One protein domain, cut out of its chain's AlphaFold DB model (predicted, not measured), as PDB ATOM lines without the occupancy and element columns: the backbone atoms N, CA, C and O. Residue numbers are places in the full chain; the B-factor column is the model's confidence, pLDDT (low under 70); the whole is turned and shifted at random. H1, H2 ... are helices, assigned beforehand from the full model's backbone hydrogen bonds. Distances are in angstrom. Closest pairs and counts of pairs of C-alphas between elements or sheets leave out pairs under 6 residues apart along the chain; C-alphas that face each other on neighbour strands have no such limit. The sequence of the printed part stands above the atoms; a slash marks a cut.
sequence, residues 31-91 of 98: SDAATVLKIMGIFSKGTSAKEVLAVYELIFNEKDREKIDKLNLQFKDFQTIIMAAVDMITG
ATOM      1  N   SER A  31       1.688  27.775  28.319       91.75
ATOM      2  CA  SER A  31       2.466  28.041  29.534       91.75
ATOM      3  C   SER A  31       1.978  29.260  30.318       91.75
ATOM      4  O   SER A  31       2.705  29.789  31.159       91.75
ATOM      5  N   ASP A  32       0.763  29.750  30.053       91.12
ATOM      6  CA  ASP A  32       0.231  30.885  30.801       91.12
ATOM      7  C   ASP A  32       0.079  30.557  32.301       91.12
ATOM      8  O   ASP A  32      -0.267  29.438  32.696       91.12
ATOM      9  N   ALA A  33       0.303  31.557  33.156       89.44
ATOM     10  CA  ALA A  33       0.306  31.366  34.606       89.44
ATOM     11  C   ALA A  33      -1.018  30.797  35.153       89.44
ATOM     12  O   ALA A  33      -1.015  30.037  36.123       89.44
ATOM     13  N   ALA A  34      -2.165  31.134  34.548       91.56
ATOM     14  CA  ALA A  34      -3.457  30.617  34.995       91.56
ATOM     15  C   ALA A  34      -3.626  29.133  34.637       91.56
ATOM     16  O   ALA A  34      -4.253  28.391  35.397       91.56
ATOM     17  N   THR A  35      -3.071  28.696  33.509       92.69
ATOM     18  CA  THR A  35      -3.005  27.287  33.110       92.69
ATOM     19  C   THR A  35      -2.095  26.497  34.045       92.69
ATOM     20  O   THR A  35      -2.547  25.498  34.606       92.69
ATOM     21  N   VAL A  36      -0.886  26.989  34.325       91.31
ATOM     22  CA  VAL A  36       0.064  26.341  35.251       91.31
ATOM     23  C   VAL A  36      -0.541  26.151  36.650       91.31
ATOM     24  O   VAL A  36      -0.558  25.036  37.177       91.31
ATOM     25  N   LEU A  37      -1.162  27.191  37.220       92.12
ATOM     26  CA  LEU A  37      -1.824  27.101  38.530       92.12
ATOM     27  C   LEU A  37      -2.969  26.073  38.558       92.12
ATOM     28  O   LEU A  37      -3.165  25.377  39.559       92.12
ATOM     29  N   LYS A  38      -3.738  25.947  37.466       93.44
ATOM     30  CA  LYS A  38      -4.796  24.928  37.364       93.44
ATOM     31  C   LYS A  38      -4.213  23.519  37.362       93.44
ATOM     32  O   LYS A  38      -4.795  22.650  38.006       93.44
ATOM     33  N   ILE A  39      -3.092  23.298  36.680       91.25
ATOM     34  CA  ILE A  39      -2.423  21.990  36.610       91.25
ATOM     35  C   ILE A  39      -1.952  21.559  37.997       91.25
ATOM     36  O   ILE A  39      -2.290  20.457  38.427       91.25
ATOM     37  N   MET A  40      -1.286  22.444  38.743       88.88
ATOM     38  CA  MET A  40      -0.892  22.178  40.135       88.88
ATOM     39  C   MET A  40      -2.106  21.806  41.004       88.88
ATOM     40  O   MET A  40      -2.091  20.833  41.761       88.88
ATOM     41  N   GLY A  41      -3.216  22.535  40.843       90.31
ATOM     42  CA  GLY A  41      -4.472  22.244  41.538       90.31
ATOM     43  C   GLY A  41      -5.145  20.929  41.113       90.31
ATOM     44  O   GLY A  41      -5.897  20.349  41.899       90.31
ATOM     45  N   ILE A  42      -4.897  20.447  39.896       90.56
ATOM     46  CA  ILE A  42      -5.385  19.153  39.407       90.56
ATOM     47  C   ILE A  42      -4.523  18.027  39.979       90.56
ATOM     48  O   ILE A  42      -5.072  17.106  40.579       90.56
ATOM     49  N   PHE A  43      -3.198  18.126  39.868       84.62
ATOM     50  CA  PHE A  43      -2.294  17.068  40.320       84.62
ATOM     51  C   PHE A  43      -2.211  16.918  41.837       84.62
ATOM     52  O   PHE A  43      -1.990  15.806  42.309       84.62
ATOM     53  N   SER A  44      -2.544  17.953  42.615       85.31
ATOM     54  CA  SER A  44      -2.742  17.796  44.068       85.31
ATOM     55  C   SER A  44      -3.860  16.804  44.441       85.31
ATOM     56  O   SER A  44      -3.914  16.332  45.575       85.31
ATOM     57  N   LYS A  45      -4.754  16.454  43.503       82.38
ATOM     58  CA  LYS A  45      -5.821  15.452  43.693       82.38
ATOM     59  C   LYS A  45      -5.407  14.043  43.258       82.38
ATOM     60  O   LYS A  45      -6.161  13.099  43.496       82.38
ATOM     61  N   GLY A  46      -4.241  13.902  42.629       82.00
ATOM     62  CA  GLY A  46      -3.721  12.664  42.058       82.00
ATOM     63  C   GLY A  46      -3.520  12.733  40.542       82.00
ATOM     64  O   GLY A  46      -3.749  13.752  39.895       82.00
ATOM     65  N   THR A  47      -3.079  11.613  39.970       83.38
ATOM     66  CA  THR A  47      -2.706  11.488  38.551       83.38
ATOM     67  C   THR A  47      -3.512  10.390  37.851       83.38
ATOM     68  O   THR A  47      -2.952   9.555  37.135       83.38
ATOM     69  N   SER A  48      -4.826  10.306  38.095       89.19
ATOM     70  CA  SER A  48      -5.662   9.329  37.392       89.19
ATOM     71  C   SER A  48      -5.873   9.743  35.933       89.19
ATOM     72  O   SER A  48      -5.584  10.871  35.528       89.19
ATOM     73  N   ALA A  49      -6.437   8.842  35.126       89.81
ATOM     74  CA  ALA A  49      -6.744   9.121  33.724       89.81
ATOM     75  C   ALA A  49      -7.623  10.371  33.533       89.81
ATOM     76  O   ALA A  49      -7.493  11.063  32.526       89.81
ATOM     77  N   LYS A  50      -8.489  10.688  34.505       92.12
ATOM     78  CA  LYS A  50      -9.335  11.884  34.458       92.12
ATOM     79  C   LYS A  50      -8.519  13.165  34.623       92.12
ATOM     80  O   LYS A  50      -8.766  14.128  33.903       92.12
ATOM     81  N   GLU A  51      -7.566  13.180  35.551       91.56
ATOM     82  CA  GLU A  51      -6.688  14.334  35.761       91.56
ATOM     83  C   GLU A  51      -5.744  14.524  34.573       91.56
ATOM     84  O   GLU A  51      -5.624  15.640  34.073       91.56
ATOM     85  N   VAL A  52      -5.163  13.436  34.051       91.94
ATOM     86  CA  VAL A  52      -4.321  13.474  32.840       91.94
ATOM     87  C   VAL A  52      -5.096  14.049  31.652       91.94
ATOM     88  O   VAL A  52      -4.575  14.906  30.940       91.94
ATOM     89  N   LEU A  53      -6.352  13.631  31.458       93.94
ATOM     90  CA  LEU A  53      -7.200  14.179  30.400       93.94
ATOM     91  C   LEU A  53      -7.486  15.670  30.621       93.94
ATOM     92  O   LEU A  53      -7.337  16.452  29.694       93.94
ATOM     93  N   ALA A  54      -7.835  16.089  31.838       95.06
ATOM     94  CA  ALA A  54      -8.095  17.500  32.125       95.06
ATOM     95  C   ALA A  54      -6.871  18.390  31.845       95.06
ATOM     96  O   ALA A  54      -7.014  19.486  31.308       95.06
ATOM     97  N   VAL A  55      -5.667  17.914  32.174       95.12
ATOM     98  CA  VAL A  55      -4.415  18.616  31.862       95.12
ATOM     99  C   VAL A  55      -4.175  18.666  30.353       95.12
ATOM    100  O   VAL A  55      -3.860  19.733  29.833       95.12
ATOM    101  N   TYR A  56      -4.394  17.561  29.633       96.44
ATOM    102  CA  TYR A  56      -4.286  17.511  28.172       96.44
ATOM    103  C   TYR A  56      -5.141  18.580  27.476       96.44
ATOM    104  O   TYR A  56      -4.663  19.254  26.567       96.44
ATOM    105  N   GLU A  57      -6.385  18.773  27.921       96.00
ATOM    106  CA  GLU A  57      -7.286  19.787  27.359       96.00
ATOM    107  C   GLU A  57      -6.887  21.230  27.700       96.00
ATOM    108  O   GLU A  57      -7.280  22.153  26.989       96.00
ATOM    109  N   LEU A  58      -6.134  21.432  28.785       96.12
ATOM    110  CA  LEU A  58      -5.669  22.748  29.223       96.12
ATOM    111  C   LEU A  58      -4.408  23.199  28.483       96.12
ATOM    112  O   LEU A  58      -4.309  24.368  28.111       96.12
ATOM    113  N   ILE A  59      -3.446  22.291  28.301       96.06
ATOM    114  CA  ILE A  59      -2.117  22.646  27.786       96.06
ATOM    115  C   ILE A  59      -2.026  22.584  26.263       96.06
ATOM    116  O   ILE A  59      -1.142  23.215  25.695       96.06
ATOM    117  N   PHE A  60      -2.936  21.873  25.592       97.50
ATOM    118  CA  PHE A  60      -2.960  21.779  24.135       97.50
ATOM    119  C   PHE A  60      -4.261  22.334  23.559       97.50
ATOM    120  O   PHE A  60      -5.368  21.938  23.934       97.50
ATOM    121  N   ASN A  61      -4.130  23.213  22.566       96.44
ATOM    122  CA  ASN A  61      -5.273  23.674  21.783       96.44
ATOM    123  C   ASN A  61      -5.882  22.522  20.951       96.44
ATOM    124  O   ASN A  61      -5.286  21.463  20.773       96.44
ATOM    125  N   GLU A  62      -7.080  22.728  20.402       96.94
ATOM    126  CA  GLU A  62      -7.790  21.714  19.603       96.94
ATOM    127  C   GLU A  62      -6.968  21.173  18.419       96.94
ATOM    128  O   GLU A  62      -6.903  19.961  18.222       96.94
ATOM    129  N   LYS A  63      -6.272  22.043  17.677       96.88
ATOM    130  CA  LYS A  63      -5.470  21.636  16.510       96.88
ATOM    131  C   LYS A  63      -4.301  20.738  16.904       96.88
ATOM    132  O   LYS A  63      -3.968  19.811  16.171       96.88
ATOM    133  N   ASP A  64      -3.659  21.025  18.028       97.75
ATOM    134  CA  ASP A  64      -2.531  20.245  18.526       97.75
ATOM    135  C   ASP A  64      -2.981  18.925  19.148       97.75
ATOM    136  O   ASP A  64      -2.334  17.899  18.926       97.75
ATOM    137  N   ARG A  65      -4.151  18.907  19.798       97.25
ATOM    138  CA  ARG A  65      -4.795  17.668  20.251       97.25
ATOM    139  C   ARG A  65      -5.098  16.724  19.089       97.25
ATOM    140  O   ARG A  65      -4.690  15.568  19.123       97.25
ATOM    141  N   GLU A  66      -5.657  17.224  17.986       97.31
ATOM    142  CA  GLU A  66      -5.875  16.397  16.790       97.31
ATOM    143  C   GLU A  66      -4.581  15.781  16.231       97.31
ATOM    144  O   GLU A  66      -4.601  14.675  15.683       97.31
ATOM    145  N   LYS A  67      -3.450  16.497  16.308       97.25
ATOM    146  CA  LYS A  67      -2.155  15.958  15.871       97.25
ATOM    147  C   LYS A  67      -1.690  14.830  16.791       97.25
ATOM    148  O   LYS A  67      -1.180  13.832  16.285       97.25
ATOM    149  N   ILE A  68      -1.871  14.981  18.104       96.38
ATOM    150  CA  ILE A  68      -1.515  13.972  19.109       96.38
ATOM    151  C   ILE A  68      -2.405  12.733  18.956       96.38
ATOM    152  O   ILE A  68      -1.886  11.618  18.905       96.38
ATOM    153  N   ASP A  69      -3.714  12.911  18.778       94.38
ATOM    154  CA  ASP A  69      -4.672  11.810  18.617       94.38
ATOM    155  C   ASP A  69      -4.343  10.941  17.386       94.38
ATOM    156  O   ASP A  69      -4.418   9.710  17.433       94.38
ATOM    157  N   LYS A  70      -3.876  11.560  16.290       96.62
ATOM    158  CA  LYS A  70      -3.430  10.864  15.065       96.62
ATOM    159  C   LYS A  70      -2.195   9.982  15.266       96.62
ATOM    160  O   LYS A  70      -1.932   9.124  14.423       96.62
ATOM    161  N   LEU A  71      -1.443  10.157  16.354       95.62
ATOM    162  CA  LEU A  71      -0.315   9.284  16.688       95.62
ATOM    163  C   LEU A  71      -0.769   7.915  17.218       95.62
ATOM    164  O   LEU A  71       0.052   6.997  17.242       95.62
ATOM    165  N   ASN A  72      -2.045   7.773  17.614       94.62
ATOM    166  CA  ASN A  72      -2.659   6.539  18.120       94.62
ATOM    167  C   ASN A  72      -1.802   5.841  19.196       94.62
ATOM    168  O   ASN A  72      -1.465   4.658  19.095       94.62
ATOM    169  N   LEU A  73      -1.380   6.620  20.193       94.50
ATOM    170  CA  LEU A  73      -0.451   6.184  21.230       94.50
ATOM    171  C   LEU A  73      -1.130   5.283  22.259       94.50
ATOM    172  O   LEU A  73      -2.312   5.432  22.571       94.50
ATOM    173  N   GLN A  74      -0.349   4.382  22.855       96.31
ATOM    174  CA  GLN A  74      -0.798   3.683  24.051       96.31
ATOM    175  C   GLN A  74      -0.895   4.671  25.217       96.31
ATOM    176  O   GLN A  74      -0.129   5.631  25.294       96.31
ATOM    177  N   PHE A  75      -1.801   4.410  26.164       92.06
ATOM    178  CA  PHE A  75      -2.062   5.327  27.280       92.06
ATOM    179  C   PHE A  75      -0.795   5.715  28.061       92.06
ATOM    180  O   PHE A  75      -0.648   6.864  28.460       92.06
ATOM    181  N   LYS A  76       0.151   4.781  28.224       93.75
ATOM    182  CA  LYS A  76       1.429   5.050  28.893       93.75
ATOM    183  C   LYS A  76       2.255   6.115  28.160       93.75
ATOM    184  O   LYS A  76       2.755   7.028  28.804       93.75
ATOM    185  N   ASP A  77       2.360   6.016  26.837       95.88
ATOM    186  CA  ASP A  77       3.112   6.977  26.022       95.88
ATOM    187  C   ASP A  77       2.392   8.328  25.957       95.88
ATOM    188  O   ASP A  77       3.028   9.379  26.018       95.88
ATOM    189  N   PHE A  78       1.056   8.309  25.895       95.62
ATOM    190  CA  PHE A  78       0.242   9.518  26.003       95.62
ATOM    191  C   PHE A  78       0.502  10.238  27.331       95.62
ATOM    192  O   PHE A  78       0.813  11.425  27.330       95.62
ATOM    193  N   GLN A  79       0.477   9.517  28.455       93.69
ATOM    194  CA  GLN A  79       0.796  10.081  29.765       93.69
ATOM    195  C   GLN A  79       2.212  10.675  29.798       93.69
ATOM    196  O   GLN A  79       2.390  11.761  30.341       93.69
ATOM    197  N   THR A  80       3.206  10.025  29.183       95.31
ATOM    198  CA  THR A  80       4.568  10.574  29.075       95.31
ATOM    199  C   THR A  80       4.601  11.917  28.345       95.31
ATOM    200  O   THR A  80       5.309  12.816  28.791       95.31
ATOM    201  N   ILE A  81       3.824  12.090  27.272       96.19
ATOM    202  CA  ILE A  81       3.720  13.379  26.567       96.19
ATOM    203  C   ILE A  81       3.143  14.457  27.482       96.19
ATOM    204  O   ILE A  81       3.679  15.562  27.521       96.19
ATOM    205  N   ILE A  82       2.075  14.139  28.219       95.44
ATOM    206  CA  ILE A  82       1.435  15.110  29.114       95.44
ATOM    207  C   ILE A  82       2.397  15.530  30.224       95.44
ATOM    208  O   ILE A  82       2.563  16.721  30.450       95.44
ATOM    209  N   MET A  83       3.068  14.575  30.872       92.75
ATOM    210  CA  MET A  83       4.018  14.882  31.948       92.75
ATOM    211  C   MET A  83       5.200  15.707  31.431       92.75
ATOM    212  O   MET A  83       5.512  16.731  32.018       92.75
ATOM    213  N   ALA A  84       5.777  15.343  30.280       94.62
ATOM    214  CA  ALA A  84       6.866  16.115  29.683       94.62
ATOM    215  C   ALA A  84       6.445  17.558  29.351       94.62
ATOM    216  O   ALA A  84       7.213  18.490  29.569       94.62
ATOM    217  N   ALA A  85       5.227  17.753  28.838       95.31
ATOM    218  CA  ALA A  85       4.696  19.082  28.554       95.31
ATOM    219  C   ALA A  85       4.470  19.902  29.831       95.31
ATOM    220  O   ALA A  85       4.720  21.102  29.833       95.31
ATOM    221  N   VAL A  86       4.021  19.260  30.911       92.62
ATOM    222  CA  VAL A  86       3.860  19.916  32.208       92.62
ATOM    223  C   VAL A  86       5.215  20.330  32.776       92.62
ATOM    224  O   VAL A  86       5.374  21.501  33.106       92.62
ATOM    225  N   ASP A  87       6.194  19.424  32.808       91.06
ATOM    226  CA  ASP A  87       7.542  19.710  33.316       91.06
ATOM    227  C   ASP A  87       8.176  20.902  32.573       91.06
ATOM    228  O   ASP A  87       8.826  21.759  33.170       91.06
ATOM    229  N   MET A  88       7.926  21.013  31.261       90.50
ATOM    230  CA  MET A  88       8.388  22.143  30.446       90.50
ATOM    231  C   MET A  88       7.821  23.502  30.878       90.50
ATOM    232  O   MET A  88       8.492  24.510  30.667       90.50
ATOM    233  N   ILE A  89       6.601  23.553  31.425       90.00
ATOM    234  CA  ILE A  89       5.910  24.812  31.759       90.00
ATOM    235  C   ILE A  89       5.873  25.114  33.259       90.00
ATOM    236  O   ILE A  89       5.642  26.262  33.632       90.00
ATOM    237  N   THR A  90       6.099  24.117  34.119       85.94
ATOM    238  CA  THR A  90       6.274  24.310  35.568       85.94
ATOM    239  C   THR A  90       7.736  24.559  35.943       85.94
ATOM    240  O   THR A  90       8.006  25.158  36.981       85.94
ATOM    241  N   GLY A  91       8.692  24.153  35.098       74.19
ATOM    242  CA  GLY A  91      10.121  24.259  35.400       74.19
ATOM    243  C   GLY A  91      10.532  23.352  36.565       74.19
ATOM    244  O   GLY A  91       9.934  22.300  36.771       74.19
TER     245      GLY A  91
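AT A GLANCE: This is residues 31 to 91 of the 98 residues of an uncharacterized protein of Lachnospiraceae bacterium (UniProt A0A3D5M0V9). A hairpin of two helices side by side, H1 and H2, is crossed on one side by the longest helix, H4, which packs slantwise on H2 and reaches H1 with its last residues. The short helix H3 lies beyond H2, away from H1, and touches no helix. The printed part has 61 residues with four named helices, in the order H1, H2, H3, H4, and no named strand; the class is all helix. It is compact, with a radius of gyration of the C-alphas of 11.1 A, and the C-alphas span 29 by 22 by 18 A along their three main axes.

HOW THE PARTS SIT: Look first at the longest helix, H4, residues 75 to 90. With its residues 79 to 86 alone it touches H2, residues 49 to 59; the closest C-alphas are those of Tyr 56 and Ile 82, 6.3 A apart. The two run the same way at a steep tilt of 46 degrees. H2 also touches H1, residues 33 to 43, closest at the C-alphas of Ile 39 and Val 55, 6.2 A apart. H1 and H2 form a helical hairpin, running opposite ways at a shallow tilt of 5 degrees. H4 only just touches H1, with 3 pairs of C-alphas within 8 A and with its residues 86 to 90 alone; the closest C-alphas are those of Val 36 and Thr 90, 6.5 A apart. Their lines stand at a steep tilt of 46 degrees, opposite ways. Of the three pairs of helices that touch, one is at a shallow tilt, and the packing is mostly crossed, but only just. H3, residues 62 to 69, is close to H2 but not clearly touching it, with the C-alphas of Glu 57 and Arg 65 the closest at 7.8 A. H3 and H1 are apart; H3 and H4 are apart too, but only just, their closest C-alphas being 8.4 A apart. In H1, H2, H3 and H4 every O i to N i+4 pair is within hydrogen-bond range.

IN THESE COORDINATES: Find C-alpha 75 at (-2.062, 5.327, 27.280); from there H4 runs 22.3 A to C-alpha 90 at (6.274, 24.310, 35.568). Go back to C-alpha 33 at (0.306, 31.366, 34.606), where H1 begins; it measures 15.6 A to C-alpha 43. H2 runs 15.5 A from Ala 49 to Ile 59, and H3 runs 10.4 A from Glu 62 to Asp 69.

THE WHOLE: The two C-alphas farthest apart are those of Ala 33 and Asn 72, at 29.9 A, while those of Ser 31 and Gly 91, the first and last printed, are 10.4 A apart. The printed part has no cut, and the links H1 to H2, H2 to H3 and H3 to H4 are tight. The mean pLDDT of the printed part is 92.6, and no printed residue is under 70.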